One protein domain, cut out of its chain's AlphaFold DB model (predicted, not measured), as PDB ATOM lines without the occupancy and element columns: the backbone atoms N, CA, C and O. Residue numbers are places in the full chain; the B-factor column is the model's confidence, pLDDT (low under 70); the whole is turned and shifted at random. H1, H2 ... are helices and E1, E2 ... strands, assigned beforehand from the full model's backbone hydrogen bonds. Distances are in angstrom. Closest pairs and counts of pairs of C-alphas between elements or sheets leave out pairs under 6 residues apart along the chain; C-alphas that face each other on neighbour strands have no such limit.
ATOM      1  N   LEU A   6     184.350 210.843 126.959       97.00
ATOM      2  CA  LEU A   6     184.608 211.657 128.137       97.00
ATOM      3  C   LEU A   6     185.369 212.931 127.752       97.00
ATOM      4  O   LEU A   6     186.408 212.869 127.101       97.00
ATOM      5  N   TYR A   7     184.867 214.071 128.216       97.62
ATOM      6  CA  TYR A   7     185.431 215.391 127.950       97.62
ATOM      7  C   TYR A   7     185.827 216.097 129.250       97.62
ATOM      8  O   TYR A   7     185.179 215.916 130.287       97.62
ATOM      9  N   GLU A   8     186.875 216.921 129.193       97.19
ATOM     10  CA  GLU A   8     187.306 217.831 130.266       97.19
ATOM     11  C   GLU A   8     187.023 219.282 129.854       97.19
ATOM     12  O   GLU A   8     187.320 219.683 128.725       97.19
ATOM     13  N   VAL A   9     186.489 220.081 130.780       96.19
ATOM     14  CA  VAL A   9     186.368 221.536 130.611       96.19
ATOM     15  C   VAL A   9     187.681 222.205 131.029       96.19
ATOM     16  O   VAL A   9     188.229 221.931 132.098       96.19
ATOM     17  N   ILE A  10     188.179 223.110 130.196       94.56
ATOM     18  CA  ILE A  10     189.430 223.853 130.359       94.56
ATOM     19  C   ILE A  10     189.138 225.301 130.764       94.56
ATOM     20  O   ILE A  10     188.191 225.913 130.273       94.56
ATOM     21  N   ASN A  11     189.975 225.829 131.664       89.62
ATOM     22  CA  ASN A  11     189.844 227.110 132.375       89.62
ATOM     23  C   ASN A  11     188.761 227.271 133.471       89.62
ATOM     24  O   ASN A  11     188.620 228.395 133.958       89.62
ATOM     25  N   PRO A  12     188.029 226.245 133.953       87.44
ATOM     26  CA  PRO A  12     187.321 226.382 135.221       87.44
ATOM     27  C   PRO A  12     188.312 226.349 136.398       87.44
ATOM     28  O   PRO A  12     189.393 225.765 136.304       87.44
ATOM     29  N   SER A  13     187.940 226.959 137.527       88.12
ATOM     30  CA  SER A  13     188.711 226.843 138.777       88.12
ATOM     31  C   SER A  13     188.689 225.417 139.331       88.12
ATOM     32  O   SER A  13     189.700 224.932 139.833       88.12
ATOM     33  N   ASP A  14     187.545 224.746 139.202       90.62
ATOM     34  CA  ASP A  14     187.363 223.351 139.582       90.62
ATOM     35  C   ASP A  14     187.614 222.428 138.390       90.62
ATOM     36  O   ASP A  14     187.305 222.772 137.253       90.62
ATOM     37  N   LYS A  15     188.113 221.214 138.631       93.19
ATOM     38  CA  LYS A  15     188.169 220.191 137.579       93.19
ATOM     39  C   LYS A  15     186.759 219.737 137.227       93.19
ATOM     40  O   LYS A  15     186.026 219.324 138.116       93.19
ATOM     41  N   ILE A  16     186.386 219.809 135.951       95.31
ATOM     42  CA  ILE A  16     185.042 219.456 135.482       95.31
ATOM     43  C   ILE A  16     185.148 218.500 134.299       95.31
ATOM     44  O   ILE A  16     185.887 218.753 133.347       95.31
ATOM     45  N   THR A  17     184.372 217.420 134.349       96.50
ATOM     46  CA  THR A  17     184.258 216.439 133.264       96.50
ATOM     47  C   THR A  17     182.802 216.161 132.915       96.50
ATOM     48  O   THR A  17     181.920 216.309 133.764       96.50
ATOM     49  N   PHE A  18     182.535 215.707 131.691       97.06
ATOM     50  CA  PHE A  18     181.192 215.326 131.241       97.06
ATOM     51  C   PHE A  18     181.237 214.283 130.116       97.06
ATOM     52  O   PHE A  18     182.253 214.136 129.437       97.06
ATOM     53  N   ARG A  19     180.139 213.543 129.933       96.38
ATOM     54  CA  ARG A  19     179.967 212.553 128.864       96.38
ATOM     55  C   ARG A  19     179.022 213.070 127.792       96.38
ATOM     56  O   ARG A  19     177.903 213.480 128.089       96.38
ATOM     57  N   ALA A  20     179.454 212.984 126.545       97.38
ATOM     58  CA  ALA A  20     178.692 213.456 125.397       97.38
ATOM     59  C   ALA A  20     179.126 212.706 124.136       97.38
ATOM     60  O   ALA A  20     180.189 212.093 124.096       97.38
ATOM     61  N   THR A  21     178.314 212.742 123.091       97.25
ATOM     62  CA  THR A  21     178.792 212.459 121.732       97.25
ATOM     63  C   THR A  21     179.655 213.620 121.230       97.25
ATOM     64  O   THR A  21     179.597 214.720 121.778       97.25
ATOM     65  N   VAL A  22     180.416 213.411 120.150       97.00
ATOM     66  CA  VAL A  22     181.249 214.472 119.548       97.00
ATOM     67  C   VAL A  22     180.416 215.695 119.149       97.00
ATOM     68  O   VAL A  22     180.811 216.822 119.431       97.00
ATOM     69  N   VAL A  23     179.240 215.475 118.553       96.94
ATOM     70  CA  VAL A  23     178.318 216.548 118.142       96.94
ATOM     71  C   VAL A  23     177.831 217.352 119.348       96.94
ATOM     72  O   VAL A  23     177.911 218.580 119.361       96.94
ATOM     73  N   GLU A  24     177.352 216.663 120.384       97.56
ATOM     74  CA  GLU A  24     176.862 217.303 121.607       97.56
ATOM     75  C   GLU A  24     177.985 218.077 122.309       97.56
ATOM     76  O   GLU A  24     177.772 219.212 122.736       97.56
ATOM     77  N   ALA A  25     179.186 217.494 122.386       97.69
ATOM     78  CA  ALA A  25     180.359 218.126 122.977       97.69
ATOM     79  C   ALA A  25     180.783 219.379 122.205       97.69
ATOM     80  O   ALA A  25     181.087 220.384 122.840       97.69
ATOM     81  N   ALA A  26     180.748 219.356 120.868       97.44
ATOM     82  CA  ALA A  26     181.043 220.525 120.039       97.44
ATOM     83  C   ALA A  26     180.022 221.652 120.274       97.44
ATOM     84  O   ALA A  26     180.401 222.803 120.473       97.44
ATOM     85  N   CYS A  27     178.728 221.318 120.354       96.81
ATOM     86  CA  CYS A  27     177.675 222.290 120.669       96.81
ATOM     87  C   CYS A  27     177.843 222.884 122.075       96.81
ATOM     88  O   CYS A  27     177.638 224.076 122.283       96.81
ATOM     89  N   ILE A  28     178.193 222.057 123.062       96.44
ATOM     90  CA  ILE A  28     178.460 222.505 124.436       96.44
ATOM     91  C   ILE A  28     179.709 223.394 124.483       96.44
ATOM     92  O   ILE A  28     179.686 224.432 125.141       96.44
ATOM     93  N   ALA A  29     180.778 223.016 123.780       96.25
ATOM     94  CA  ALA A  29     182.021 223.778 123.714       96.25
ATOM     95  C   ALA A  29     181.796 225.180 123.137       96.25
ATOM     96  O   ALA A  29     182.292 226.153 123.700       96.25
ATOM     97  N   ASP A  30     180.997 225.292 122.072       95.50
ATOM     98  CA  ASP A  30     180.634 226.575 121.466       95.50
ATOM     99  C   ASP A  30     179.921 227.509 122.459       95.50
ATOM    100  O   ASP A  30     180.307 228.667 122.608       95.50
ATOM    101  N   ARG A  31     178.976 226.980 123.249       93.06
ATOM    102  CA  ARG A  31     178.287 227.743 124.309       93.06
ATOM    103  C   ARG A  31     179.209 228.145 125.455       93.06
ATOM    104  O   ARG A  31     179.133 229.262 125.958       93.06
ATOM    105  N   LEU A  32     180.086 227.239 125.884       92.56
ATOM    106  CA  LEU A  32     181.034 227.494 126.970       92.56
ATOM    107  C   LEU A  32     182.103 228.531 126.592       92.56
ATOM    108  O   LEU A  32     182.614 229.233 127.471       92.56
ATOM    109  N   ARG A  33     182.397 228.680 125.296       92.31
ATOM    110  CA  ARG A  33     183.377 229.639 124.778       92.31
ATOM    111  C   ARG A  33     183.007 231.093 125.083       92.31
ATOM    112  O   ARG A  33     183.910 231.902 125.286       92.31
ATOM    113  N   GLU A  34     181.716 231.419 125.207       87.44
ATOM    114  CA  GLU A  34     181.246 232.745 125.651       87.44
ATOM    115  C   GLU A  34     181.787 233.116 127.047       87.44
ATOM    116  O   GLU A  34     182.069 234.280 127.326       87.44
ATOM    117  N   GLY A  35     181.991 232.115 127.910       86.00
ATOM    118  CA  GLY A  35     182.587 232.251 129.241       86.00
ATOM    119  C   GLY A  35     184.109 232.076 129.280       86.00
ATOM    120  O   GLY A  35     184.665 231.976 130.369       86.00
ATOM    121  N   LEU A  36     184.784 232.022 128.122       90.69
ATOM    122  CA  LEU A  36     186.221 231.728 127.978       90.69
ATOM    123  C   LEU A  36     186.638 230.339 128.504       90.69
ATOM    124  O   LEU A  36     187.802 230.115 128.861       90.69
ATOM    125  N   PHE A  37     185.692 229.399 128.517       93.62
ATOM    126  CA  PHE A  37     185.944 227.991 128.797       93.62
ATOM    127  C   PHE A  37     186.094 227.215 127.491       93.62
ATOM    128  O   PHE A  37     185.420 227.500 126.502       93.62
ATOM    129  N   PHE A  38     186.963 226.210 127.498       95.69
ATOM    130  CA  PHE A  38     187.174 225.325 126.350       95.69
ATOM    131  C   PHE A  38     186.869 223.884 126.739       95.69
ATOM    132  O   PHE A  38     186.718 223.568 127.918       95.69
ATOM    133  N   VAL A  39     186.778 222.994 125.759       97.12
ATOM    134  CA  VAL A  39     186.523 221.569 125.977       97.12
ATOM    135  C   VAL A  39     187.558 220.773 125.203       97.12
ATOM    136  O   VAL A  39     187.902 221.140 124.084       97.12
ATOM    137  N   LYS A  40     188.032 219.672 125.782       97.44
ATOM    138  CA  LYS A  40     188.830 218.679 125.057       97.44
ATOM    139  C   LYS A  40     188.350 217.265 125.348       97.44
ATOM    140  O   LYS A  40     187.885 216.980 126.455       97.44
ATOM    141  N   ASP A  41     188.481 216.392 124.362       97.56
ATOM    142  CA  ASP A  41     188.364 214.947 124.527       97.56
ATOM    143  C   ASP A  41     189.529 214.455 125.400       97.56
ATOM    144  O   ASP A  41     190.673 214.885 125.232       97.56
ATOM    145  N   ILE A  42     189.247 213.606 126.385       95.81
ATOM    146  CA  ILE A  42     190.271 213.125 127.319       95.81
ATOM    147  C   ILE A  42     191.194 212.092 126.671       95.81
ATOM    148  O   ILE A  42     192.360 212.008 127.057       95.81
ATOM    149  N   GLU A  43     190.707 211.331 125.694       94.56
ATOM    150  CA  GLU A  43     191.494 210.298 125.023       94.56
ATOM    151  C   GLU A  43     192.426 210.901 123.972       94.56
ATOM    152  O   GLU A  43     193.603 210.542 123.914       94.56
ATOM    153  N   THR A  44     191.921 211.832 123.157       96.19
ATOM    154  CA  THR A  44     192.706 212.428 122.062       96.19
ATOM    155  C   THR A  44     193.399 213.731 122.455       96.19
ATOM    156  O   THR A  44     194.407 214.097 121.856       96.19
ATOM    157  N   GLY A  45     192.889 214.439 123.466       95.81
ATOM    158  CA  GLY A  45     193.347 215.779 123.836       95.81
ATOM    159  C   GLY A  45     192.874 216.887 122.888       95.81
ATOM    160  O   GLY A  45     193.261 218.040 123.079       95.81
ATOM    161  N   GLU A  46     192.053 216.561 121.889       96.69
ATOM    162  CA  GLU A  46     191.591 217.491 120.857       96.69
ATOM    163  C   GLU A  46     190.269 218.168 121.240       96.69
ATOM    164  O   GLU A  46     189.460 217.628 121.998       96.69
ATOM    165  N   GLU A  47     190.037 219.365 120.700       96.62
ATOM    166  CA  GLU A  47     188.747 220.049 120.817       96.62
ATOM    167  C   GLU A  47     187.675 219.286 120.014       96.62
ATOM    168  O   GLU A  47     187.935 218.896 118.872       96.62
ATOM    169  N   PRO A  48     186.464 219.060 120.564       96.31
ATOM    170  CA  PRO A  48     185.388 218.445 119.798       96.31
ATOM    171  C   PRO A  48     184.982 219.353 118.631       96.31
ATOM    172  O   PRO A  48     184.589 220.501 118.831       96.31
ATOM    173  N   ALA A  49     185.037 218.818 117.413       93.50
ATOM    174  CA  ALA A  49     184.727 219.552 116.193       93.50
ATOM    175  C   ALA A  49     183.804 218.747 115.272       93.50
ATOM    176  O   ALA A  49     183.891 217.520 115.188       93.50
ATOM    177  N   VAL A  50     182.930 219.464 114.566       94.88
ATOM    178  CA  VAL A  50     182.033 218.946 113.525       94.88
ATOM    179  C   VAL A  50     182.010 219.935 112.361       94.88
ATOM    180  O   VAL A  50     182.215 221.129 112.575       94.88
ATOM    181  N   GLU A  51     181.776 219.457 111.138       93.25
ATOM    182  CA  GLU A  51     181.844 220.305 109.935       93.25
ATOM    183  C   GLU A  51     180.764 221.401 109.921       93.25
ATOM    184  O   GLU A  51     181.082 222.566 109.696       93.25
ATOM    185  N   ASN A  52     179.507 221.047 110.219       95.00
ATOM    186  CA  ASN A  52     178.356 221.958 110.169       95.00
ATOM    187  C   ASN A  52     177.674 222.059 111.540       95.00
ATOM    188  O   ASN A  52     176.603 221.495 111.765       95.00
ATOM    189  N   LEU A  53     178.307 222.770 112.478       95.44
ATOM    190  CA  LEU A  53     177.837 222.861 113.867       95.44
ATOM    191  C   LEU A  53     176.400 223.392 113.993       95.44
ATOM    192  O   LEU A  53     175.624 222.863 114.783       95.44
ATOM    193  N   GLU A  54     176.044 224.416 113.216       95.25
ATOM    194  CA  GLU A  54     174.708 225.026 113.248       95.25
ATOM    195  C   GLU A  54     173.618 224.035 112.814       95.25
ATOM    196  O   GLU A  54     172.605 223.892 113.494       95.25
ATOM    197  N   GLU A  55     173.856 223.287 111.733       95.88
ATOM    198  CA  GLU A  55     172.917 222.274 111.239       95.88
ATOM    199  C   GLU A  55     172.740 221.132 112.248       95.88
ATOM    200  O   GLU A  55     171.619 220.684 112.506       95.88
ATOM    201  N   GLU A  56     173.836 220.681 112.859       96.00
ATOM    202  CA  GLU A  56     173.785 219.645 113.888       96.00
ATOM    203  C   GLU A  56     173.055 220.116 115.146       96.00
ATOM    204  O   GLU A  56     172.247 219.371 115.711       96.00
ATOM    205  N   TYR A  57     173.284 221.363 115.562       95.06
ATOM    206  CA  TYR A  57     172.564 221.972 116.673       95.06
ATOM    207  C   TYR A  57     171.061 222.034 116.384       95.06
ATOM    208  O   TYR A  57     170.257 221.565 117.191       95.06
ATOM    209  N   ASP A  58     170.664 222.513 115.207       94.50
ATOM    210  CA  ASP A  58     169.269 222.529 114.761       94.50
ATOM    211  C   ASP A  58     168.645 221.128 114.743       94.50
ATOM    212  O   ASP A  58     167.496 220.931 115.157       94.50
ATOM    213  N   ALA A  59     169.400 220.127 114.292       93.38
ATOM    214  CA  ALA A  59     168.938 218.750 114.250       93.38
ATOM    215  C   ALA A  59     168.661 218.182 115.653       93.38
ATOM    216  O   ALA A  59     167.760 217.350 115.793       93.38
ATOM    217  N   ILE A  60     169.390 218.626 116.687       93.56
ATOM    218  CA  ILE A  60     169.112 218.256 118.084       93.56
ATOM    219  C   ILE A  60     167.712 218.731 118.489       93.56
ATOM    220  O   ILE A  60     166.918 217.932 118.982       93.56
ATOM    221  N   TRP A  61     167.370 219.994 118.223       92.62
ATOM    222  CA  TRP A  61     166.092 220.591 118.642       92.62
ATOM    223  C   TRP A  61     164.874 220.100 117.860       92.62
ATOM    224  O   TRP A  61     163.741 220.264 118.313       92.62
ATOM    225  N   ARG A  62     165.088 219.456 116.710       92.56
ATOM    226  CA  ARG A  62     164.024 218.861 115.883       92.56
ATOM    227  C   ARG A  62     163.728 217.399 116.222       92.56
ATOM    228  O   ARG A  62     162.780 216.838 115.682       92.56
ATOM    229  N   SER A  63     164.517 216.765 117.091       92.00
ATOM    230  CA  SER A  63     164.374 215.347 117.429       92.00
ATOM    231  C   SER A  63     164.297 215.150 118.936       92.00
ATOM    232  O   SER A  63     165.277 215.365 119.641       92.00
ATOM    233  N   ALA A  64     163.164 214.642 119.430       91.38
ATOM    234  CA  ALA A  64     162.986 214.349 120.855       91.38
ATOM    235  C   ALA A  64     164.072 213.400 121.399       91.38
ATOM    236  O   ALA A  64     164.534 213.558 122.524       91.38
ATOM    237  N   GLN A  65     164.532 212.447 120.580       92.38
ATOM    238  CA  GLN A  65     165.609 211.532 120.953       92.38
ATOM    239  C   GLN A  65     166.960 212.249 121.085       92.38
ATOM    240  O   GLN A  65     167.658 212.048 122.079       92.38
ATOM    241  N   LYS A  66     167.340 213.074 120.096       93.81
ATOM    242  CA  LYS A  66     168.600 213.833 120.156       93.81
ATOM    243  C   LYS A  66     168.569 214.840 121.303       93.81
ATOM    244  O   LYS A  66     169.546 214.961 122.030       93.81
ATOM    245  N   LEU A  67     167.433 215.496 121.509       93.88
ATOM    246  CA  LEU A  67     167.222 216.438 122.595       93.88
ATOM    247  C   LEU A  67     167.345 215.780 123.976       93.88
ATOM    248  O   LEU A  67     168.020 216.317 124.850       93.88
ATOM    249  N   ALA A  68     166.754 214.596 124.161       92.88
ATOM    250  CA  ALA A  68     166.895 213.827 125.395       92.88
ATOM    251  C   ALA A  68     168.357 213.416 125.649       92.88
ATOM    252  O   ALA A  68     168.842 213.547 126.773       92.88
ATOM    253  N   SER A  69     169.074 212.982 124.606       95.31
ATOM    254  CA  SER A  69     170.510 212.669 124.687       95.31
ATOM    255  C   SER A  69     171.344 213.904 125.048       95.31
ATOM    256  O   SER A  69     172.213 213.831 125.920       95.31
ATOM    257  N   TYR A  70     171.017 215.060 124.467       95.69
ATOM    258  CA  TYR A  70     171.682 216.327 124.751       95.69
ATOM    259  C   TYR A  70     171.426 216.798 126.188       95.69
ATOM    260  O   TYR A  70     172.365 217.174 126.887       95.69
ATOM    261  N   ALA A  71     170.188 216.691 126.684       95.12
ATOM    262  CA  ALA A  71     169.874 216.946 128.090       95.12
ATOM    263  C   ALA A  71     170.679 216.022 129.020       95.12
ATOM    264  O   ALA A  71     171.223 216.466 130.029       95.12
ATOM    265  N   GLU A  72     170.814 214.741 128.673       94.25
ATOM    266  CA  GLU A  72     171.639 213.799 129.432       94.25
ATOM    267  C   GLU A  72     173.123 214.202 129.429       94.25
ATOM    268  O   GLU A  72     173.785 214.086 130.462       94.25
ATOM    269  N   ALA A  73     173.643 214.730 128.315       96.31
ATOM    270  CA  ALA A  73     175.005 215.256 128.246       96.31
ATOM    271  C   ALA A  73     175.215 216.419 129.235       96.31
ATOM    272  O   ALA A  73     176.182 216.395 129.996       96.31
ATOM    273  N   TYR A  74     174.275 217.367 129.326       94.94
ATOM    274  CA  TYR A  74     174.310 218.432 130.343       94.94
ATOM    275  C   TYR A  74     174.199 217.886 131.776       94.94
ATOM    276  O   TYR A  74     174.986 218.267 132.643       94.94
ATOM    277  N   ARG A  75     173.288 216.936 132.036       92.12
ATOM    278  CA  ARG A  75     173.165 216.272 133.355       92.12
ATOM    279  C   ARG A  75     174.410 215.489 133.749       92.12
ATOM    280  O   ARG A  75     174.608 215.196 134.928       92.12
ATOM    281  N   SER A  76     175.223 215.097 132.774       93.75
ATOM    282  CA  SER A  76     176.417 214.312 133.037       93.75
ATOM    283  C   SER A  76     177.542 215.137 133.651       93.75
ATOM    284  O   SER A  76     178.436 214.515 134.208       93.75
ATOM    285  N   PHE A  77     177.522 216.474 133.586       94.62
ATOM    286  CA  PHE A  77     178.582 217.323 134.140       94.62
ATOM    287  C   PHE A  77     178.856 217.025 135.614       94.62
ATOM    288  O   PHE A  77     177.935 216.883 136.419       94.62
ATOM    289  N   LEU A  78     180.141 216.951 135.957       94.25
ATOM    290  CA  LEU A  78     180.609 216.603 137.290       94.25
ATOM    291  C   LEU A  78     181.862 217.398 137.646       94.25
ATOM    292  O   LEU A  78     182.816 217.420 136.868       94.25
ATOM    293  N   VAL A  79     181.886 217.956 138.858       93.56
ATOM    294  CA  VAL A  79     183.121 218.447 139.474       93.56
ATOM    295  C   VAL A  79     183.968 217.252 139.908       93.56
ATOM    296  O   VAL A  79     183.618 216.542 140.849       93.56
ATOM    297  N   GLY A  80     185.072 217.011 139.217       91.56
ATOM    298  CA  GLY A  80     186.017 215.946 139.512       91.56
ATOM    299  C   GLY A  80     186.920 215.628 138.328       91.56
ATOM    300  O   GLY A  80     186.602 215.900 137.169       91.56
ATOM    301  N   THR A  81     188.060 215.029 138.640       91.81
ATOM    302  CA  THR A  81     188.972 214.406 137.674       91.81
ATOM    303  C   THR A  81     188.361 213.151 137.033       91.81
ATOM    304  O   THR A  81     187.311 212.664 137.451       91.81
ATOM    305  N   VAL A  82     189.047 212.586 136.035       90.75
ATOM    306  CA  VAL A  82     188.671 211.312 135.389       90.75
ATOM    307  C   VAL A  82     188.508 210.187 136.410       90.75
ATOM    308  O   VAL A  82     187.462 209.551 136.465       90.75
ATOM    309  N   LEU A  83     189.514 210.002 137.267       90.88
ATOM    310  CA  LEU A  83     189.510 208.960 138.295       90.88
ATOM    311  C   LEU A  83     188.348 209.141 139.281       90.88
ATOM    312  O   LEU A  83     187.675 208.194 139.673       90.88
ATOM    313  N   GLU A  84     188.097 210.381 139.682       92.38
ATOM    314  CA  GLU A  84     187.001 210.717 140.584       92.38
ATOM    315  C   GLU A  84     185.622 210.468 139.966       92.38
ATOM    316  O   GLU A  84     184.714 210.010 140.665       92.38
ATOM    317  N   ARG A  85     185.464 210.732 138.664       92.62
ATOM    318  CA  ARG A  85     184.249 210.382 137.929       92.62
ATOM    319  C   ARG A  85     184.015 208.880 137.940       92.62
ATOM    320  O   ARG A  85     182.893 208.482 138.216       92.62
ATOM    321  N   GLU A  86     185.029 208.070 137.647       91.06
ATOM    322  CA  GLU A  86     184.891 206.607 137.635       91.06
ATOM    323  C   GLU A  86     184.416 206.086 138.996       91.06
ATOM    324  O   GLU A  86     183.466 205.309 139.061       91.06
ATOM    325  N   LEU A  87     184.997 206.598 140.086       91.00
ATOM    326  CA  LEU A  87     184.579 206.258 141.449       91.00
ATOM    327  C   LEU A  87     183.122 206.650 141.725       91.00
ATOM    328  O   LEU A  87     182.380 205.888 142.348       91.00
ATOM    329  N   LEU A  88     182.696 207.833 141.273       91.50
ATOM    330  CA  LEU A  88     181.309 208.263 141.424       91.50
ATOM    331  C   LEU A  88     180.363 207.423 140.563       91.50
ATOM    332  O   LEU A  88     179.315 207.020 141.057       91.50
ATOM    333  N   GLU A  89     180.709 207.160 139.303       91.06
ATOM    334  CA  GLU A  89     179.915 206.352 138.372       91.06
ATOM    335  C   GLU A  89     179.740 204.921 138.899       91.06
ATOM    336  O   GLU A  89     178.623 204.397 138.901       91.06
ATOM    337  N   GLU A  90     180.799 204.320 139.447       91.50
ATOM    338  CA  GLU A  90     180.728 203.025 140.124       91.50
ATOM    339  C   GLU A  90     179.798 203.084 141.343       91.50
ATOM    340  O   GLU A  90     178.932 202.219 141.500       91.50
ATOM    341  N   ALA A  91     179.928 204.112 142.186       91.12
ATOM    342  CA  ALA A  91     179.103 204.263 143.380       91.12
ATOM    343  C   ALA A  91     177.613 204.405 143.034       91.12
ATOM    344  O   ALA A  91     176.787 203.679 143.589       91.12
ATOM    345  N   VAL A  92     177.265 205.286 142.088       92.38
ATOM    346  CA  VAL A  92     175.864 205.525 141.700       92.38
ATOM    347  C   VAL A  92     175.253 204.355 140.936       92.38
ATOM    348  O   VAL A  92     174.041 204.182 140.998       92.38
ATOM    349  N   SER A  93     176.051 203.510 140.272       91.81
ATOM    350  CA  SER A  93     175.541 202.315 139.572       91.81
ATOM    351  C   SER A  93     174.867 201.297 140.502       91.81
ATOM    352  O   SER A  93     174.099 200.450 140.051       91.81
ATOM    353  N   ARG A  94     175.160 201.380 141.805       92.50
ATOM    354  CA  ARG A  94     174.633 200.503 142.858       92.50
ATOM    355  C   ARG A  94     173.493 201.142 143.655       92.50
ATOM    356  O   ARG A  94     173.009 200.528 144.601       92.50
ATOM    357  N   MET A  95     173.111 202.369 143.313       94.06
ATOM    358  CA  MET A  95     172.098 203.165 144.005       94.06
ATOM    359  C   MET A  95     170.793 203.180 143.207       94.06
ATOM    360  O   MET A  95     170.792 203.008 141.988       94.06
ATOM    361  N   SER A  96     169.675 203.430 143.886       94.25
ATOM    362  CA  SER A  96     168.451 203.861 143.205       94.25
ATOM    363  C   SER A  96     168.632 205.246 142.567       94.25
ATOM    364  O   SER A  96     169.574 205.975 142.881       94.25
ATOM    365  N   GLU A  97     167.724 205.635 141.671       87.75
ATOM    366  CA  GLU A  97     167.792 206.932 140.985       87.75
ATOM    367  C   GLU A  97     167.766 208.118 141.966       87.75
ATOM    368  O   GLU A  97     168.583 209.037 141.856       87.75
ATOM    369  N   ASP A  98     166.893 208.063 142.977       89.81
ATOM    370  CA  ASP A  98     166.777 209.104 144.003       89.81
ATOM    371  C   ASP A  98     168.044 209.207 144.865       89.81
ATOM    372  O   ASP A  98     168.540 210.305 145.137       89.81
ATOM    373  N   GLU A  99     168.616 208.065 145.254       93.06
ATOM    374  CA  GLU A  99     169.874 208.009 146.006       93.06
ATOM    375  C   GLU A  99     171.049 208.530 145.174       93.06
ATOM    376  O   GLU A  99     171.844 209.331 145.666       93.06
ATOM    377  N   ALA A 100     171.138 208.135 143.902       89.06
ATOM    378  CA  ALA A 100     172.164 208.611 142.984       89.06
ATOM    379  C   ALA A 100     172.083 210.132 142.795       89.06
ATOM    380  O   ALA A 100     173.111 210.815 142.801       89.06
ATOM    381  N   LYS A 101     170.869 210.683 142.672       87.81
ATOM    382  CA  LYS A 101     170.640 212.128 142.575       87.81
ATOM    383  C   LYS A 101     171.093 212.849 143.843       87.81
ATOM    384  O   LYS A 101     171.861 213.807 143.752       87.81
ATOM    385  N   ALA A 102     170.692 212.361 145.016       90.81
ATOM    386  CA  ALA A 102     171.115 212.927 146.294       90.81
ATOM    387  C   ALA A 102     172.642 212.851 146.482       90.81
ATOM    388  O   ALA A 102     173.266 213.817 146.925       90.81
ATOM    389  N   TYR A 103     173.262 211.734 146.095       91.94
ATOM    390  CA  TYR A 103     174.707 211.545 146.177       91.94
ATOM    391  C   TYR A 103     175.468 212.508 145.262       91.94
ATOM    392  O   TYR A 103     176.446 213.119 145.694       91.94
ATOM    393  N   ARG A 104     174.997 212.714 144.025       89.38
ATOM    394  CA  ARG A 104     175.575 213.697 143.091       89.38
ATOM    395  C   ARG A 104     175.499 215.124 143.630       89.38
ATOM    396  O   ARG A 104     176.481 215.854 143.521       89.38
ATOM    397  N   MET A 105     174.383 215.506 144.253       88.62
ATOM    398  CA  MET A 105     174.251 216.822 144.892       88.62
ATOM    399  C   MET A 105     175.261 216.994 146.033       88.62
ATOM    400  O   MET A 105     176.008 217.967 146.057       88.62
ATOM    401  N   GLN A 106     175.374 216.008 146.927       91.31
ATOM    402  CA  GLN A 106     176.365 216.050 148.010       91.31
ATOM    403  C   GLN A 106     177.806 216.071 147.496       91.31
ATOM    404  O   GLN A 106     178.680 216.692 148.104       91.31
ATOM    405  N   TRP A 107     178.079 215.346 146.413       91.75
ATOM    406  CA  TRP A 107     179.387 215.324 145.776       91.75
ATOM    407  C   TRP A 107     179.782 216.713 145.280       91.75
ATOM    408  O   TRP A 107     180.910 217.149 145.522       91.75
ATOM    409  N   HIS A 108     178.845 217.385 144.616       89.94
ATOM    410  CA  HIS A 108     179.002 218.730 144.095       89.94
ATOM    411  C   HIS A 108     179.220 219.756 145.204       89.94
ATOM    412  O   HIS A 108     180.237 220.443 145.186       89.94
ATOM    413  N   ASP A 109     178.354 219.789 146.219       88.00
ATOM    414  CA  ASP A 109     178.450 220.750 147.328       88.00
ATOM    415  C   ASP A 109     179.783 220.658 148.083       88.00
ATOM    416  O   ASP A 109     180.291 221.650 148.600       88.00
ATOM    417  N   LYS A 110     180.381 219.463 148.140       88.06
ATOM    418  CA  LYS A 110     181.682 219.241 148.788       88.06
ATOM    419  C   LYS A 110     182.879 219.689 147.952       88.06
ATOM    420  O   LYS A 110     183.963 219.828 148.515       88.06
ATOM    421  N   ARG A 111     182.729 219.812 146.633       87.06
ATOM    422  CA  ARG A 111     183.854 219.969 145.696       87.06
ATOM    423  C   ARG A 111     183.806 221.231 144.860       87.06
ATOM    424  O   ARG A 111     184.860 221.652 144.406       87.06
ATOM    425  N   CYS A 112     182.634 221.815 144.645       87.69
ATOM    426  CA  CYS A 112     182.520 223.091 143.960       87.69
ATOM    427  C   CYS A 112     183.161 224.170 144.835       87.69
ATOM    428  O   CYS A 112     182.636 224.527 145.889       87.69
ATOM    429  N   THR A 113     184.316 224.674 144.407       83.69
ATOM    430  CA  THR A 113     184.993 225.802 145.058       83.69
ATOM    431  C   THR A 113     184.804 227.102 144.278       83.69
ATOM    432  O   THR A 113     185.033 228.190 144.809       83.69
ATOM    433  N   SER A 114     184.351 227.003 143.027       81.00
ATOM    434  CA  SER A 114     184.084 228.131 142.147       81.00
ATOM    435  C   SER A 114     182.805 228.878 142.517       81.00
ATOM    436  O   SER A 114     181.727 228.298 142.624       81.00
ATOM    437  N   TYR A 115     182.900 230.207 142.579       72.75
ATOM    438  CA  TYR A 115     181.735 231.093 142.682       72.75
ATOM    439  C   TYR A 115     180.839 231.075 141.437       72.75
ATOM    440  O   TYR A 115     179.665 231.418 141.536       72.75
ATOM    441  N   ASN A 116     181.384 230.709 140.270       76.06
ATOM    442  CA  ASN A 116     180.623 230.676 139.020       76.06
ATOM    443  C   ASN A 116     179.809 229.378 138.865       76.06
ATOM    444  O   ASN A 116     179.023 229.295 137.938       76.06
ATOM    445  N   ASP A 117     179.996 228.376 139.738       85.75
ATOM    446  CA  ASP A 117     179.210 227.130 139.813       85.75
ATOM    447  C   ASP A 117     178.677 226.625 138.450       85.75
ATOM    448  O   ASP A 117     177.476 226.578 138.168       85.75
ATOM    449  N   ILE A 118     179.615 226.312 137.549       87.56
ATOM    450  CA  ILE A 118     179.305 225.928 136.164       87.56
ATOM    451  C   ILE A 118     178.444 224.665 136.150       87.56
ATOM    452  O   ILE A 118     177.515 224.576 135.353       87.56
ATOM    453  N   CYS A 119     178.734 223.707 137.038       86.88
ATOM    454  CA  CYS A 119     178.009 222.445 137.143       86.88
ATOM    455  C   CYS A 119     176.533 222.647 137.502       86.88
ATOM    456  O   CYS A 119     175.675 221.995 136.910       86.88
ATOM    457  N   LYS A 120     176.202 223.592 138.381       88.00
ATOM    458  CA  LYS A 120     174.803 223.941 138.624       88.00
ATOM    459  C   LYS A 120     174.134 224.576 137.409       88.00
ATOM    460  O   LYS A 120     173.038 224.160 137.044       88.00
ATOM    461  N   GLN A 121     174.796 225.524 136.742       89.06
ATOM    462  CA  GLN A 121     174.230 226.187 135.557       89.06
ATOM    463  C   GLN A 121     173.900 225.191 134.436       89.06
ATOM    464  O   GLN A 121     172.835 225.256 133.822       89.06
ATOM    465  N   VAL A 122     174.803 224.245 134.168       89.25
ATOM    466  CA  VAL A 122     174.579 223.205 133.153       89.25
ATOM    467  C   VAL A 122     173.479 222.228 133.567       89.25
ATOM    468  O   VAL A 122     172.708 221.813 132.706       89.25
ATOM    469  N   TRP A 123     173.332 221.903 134.855       89.25
ATOM    470  CA  TRP A 123     172.217 221.077 135.330       89.25
ATOM    471  C   TRP A 123     170.867 221.779 135.182       89.25
ATOM    472  O   TRP A 123     169.926 221.172 134.672       89.25
ATOM    473  N   ASP A 124     170.783 223.062 135.531       89.25
ATOM    474  CA  ASP A 124     169.569 223.862 135.336       89.25
ATOM    475  C   ASP A 124     169.196 223.941 133.844       89.25
ATOM    476  O   ASP A 124     168.028 223.797 133.468       89.25
ATOM    477  N   ASN A 125     170.190 224.095 132.963       90.25
ATOM    478  CA  ASN A 125     169.983 224.028 131.516       90.25
ATOM    479  C   ASN A 125     169.487 222.651 131.066       90.25
ATOM    480  O   ASN A 125     168.619 222.576 130.197       90.25
ATOM    481  N   ALA A 126     169.984 221.570 131.665       90.81
ATOM    482  CA  ALA A 126     169.548 220.218 131.349       90.81
ATOM    483  C   ALA A 126     168.054 220.011 131.630       90.81
ATOM    484  O   ALA A 126     167.342 219.444 130.800       90.81
ATOM    485  N   GLU A 127     167.566 220.512 132.769       90.50
ATOM    486  CA  GLU A 127     166.142 220.454 133.110       90.50
ATOM    487  C   GLU A 127     165.302 221.287 132.140       90.50
ATOM    488  O   GLU A 127     164.258 220.831 131.678       90.50
ATOM    489  N   ARG A 128     165.787 222.465 131.732       90.44
ATOM    490  CA  ARG A 128     165.115 223.280 130.707       90.44
ATOM    491  C   ARG A 128     165.020 222.546 129.369       90.44
ATOM    492  O   ARG A 128     163.929 222.469 128.807       90.44
ATOM    493  N   ILE A 129     166.124 221.972 128.884       90.44
ATOM    494  CA  ILE A 129     166.166 221.192 127.635       90.44
ATOM    495  C   ILE A 129     165.204 220.000 127.717       90.44
ATOM    496  O   ILE A 129     164.447 219.762 126.782       90.44
ATOM    497  N   ALA A 130     165.177 219.285 128.846       87.44
ATOM    498  CA  ALA A 130     164.317 218.117 129.036       87.44
ATOM    499  C   ALA A 130     162.810 218.437 129.007       87.44
ATOM    500  O   ALA A 130     162.010 217.544 128.742       87.44
TER     501      ALA A 130
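AT A GLANCE: This is residues 6 to 130 of the 138 residues of an uncharacterized protein of Agrobacterium vitis (UniProt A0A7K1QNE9). A small antiparallel sheet of three strands, E2, E1 and E3, has H1 packed along one face, while H3 and H6, side by side and running opposite ways, lie beyond its edge strand E2. At one end of the longest axis H2 packs across H1; at the other the chain folds back from H4 into H5, loosely joined to the rest. The printed part has 125 residues, with six named helices and three named strands in the order E1 E2 H1 E3 H2 H3 H4 H5 H6; the class is mostly helix. The whole is compact, with a radius of gyration of the C-alphas of 14.3 A and spans of 38 by 30 by 27 A.

IN THESE COORDINATES: E1 is residues 6 to 10, 13.3 A long, from C-alpha 6 at (184.608, 211.657, 128.137). E2 is residues 16 to 20, 13.3 A, and E3 residues 38 to 41. H1 is residues 22 to 33, 16.2 A, H2 residues 53 to 61, and H3 residues 64 to 75, 16.2 A. H4 is residues 82 to 92, 15.4 A, and H5, the longest helix, is residues 97 to 111, 21.2 A. H6, residues 118 to 130, 18.3 A, ends at C-alpha 130 at (164.317, 218.117, 129.036).

HOW THE PARTS SIT: E1 is the inner strand. The hairpin E1 and E2 has N 7 and O 18 at 2.9 A; E1 and E3 have N 10 and O 38 at 2.7 A. H1 is on the sheet at a height of 8.6 A, over E1 and along it at 14 degrees on the local plane, making two layers, a helix on one face of a sheet. E2, H1 and E3 form a split strand-helix-strand unit, with E1 between its two strands and a right-handed crossover. H3 grazes the sheet with residues 69 to 75, and H4 with residues 82 to 85. H3 and H6 touch, C-alphas 71 and 126 being closest at 4.6 A, at a shallow tilt of 19 degrees, opposite ways. Residues 23 to 27 of H1 touch H2, about perpendicular at 74 degrees, with C-alphas 27 and 57 closest at 6.5 A. H2 and H3 touch only at the corner. H4 and H5, a helical hairpin, only just touch, with 3 pairs of C-alphas within 8 A; the closest are 92 and 100, 5.0 A apart. In all six helices every O i to N i+4 pair is within hydrogen-bond range.

THE WHOLE: The two farthest C-alphas, of Glu 51 and Glu 99, are 39.9 A apart. The printed part has no cut. The link E3 to H2, 11 residues, is long. No printed residue is under 70 in pLDDT.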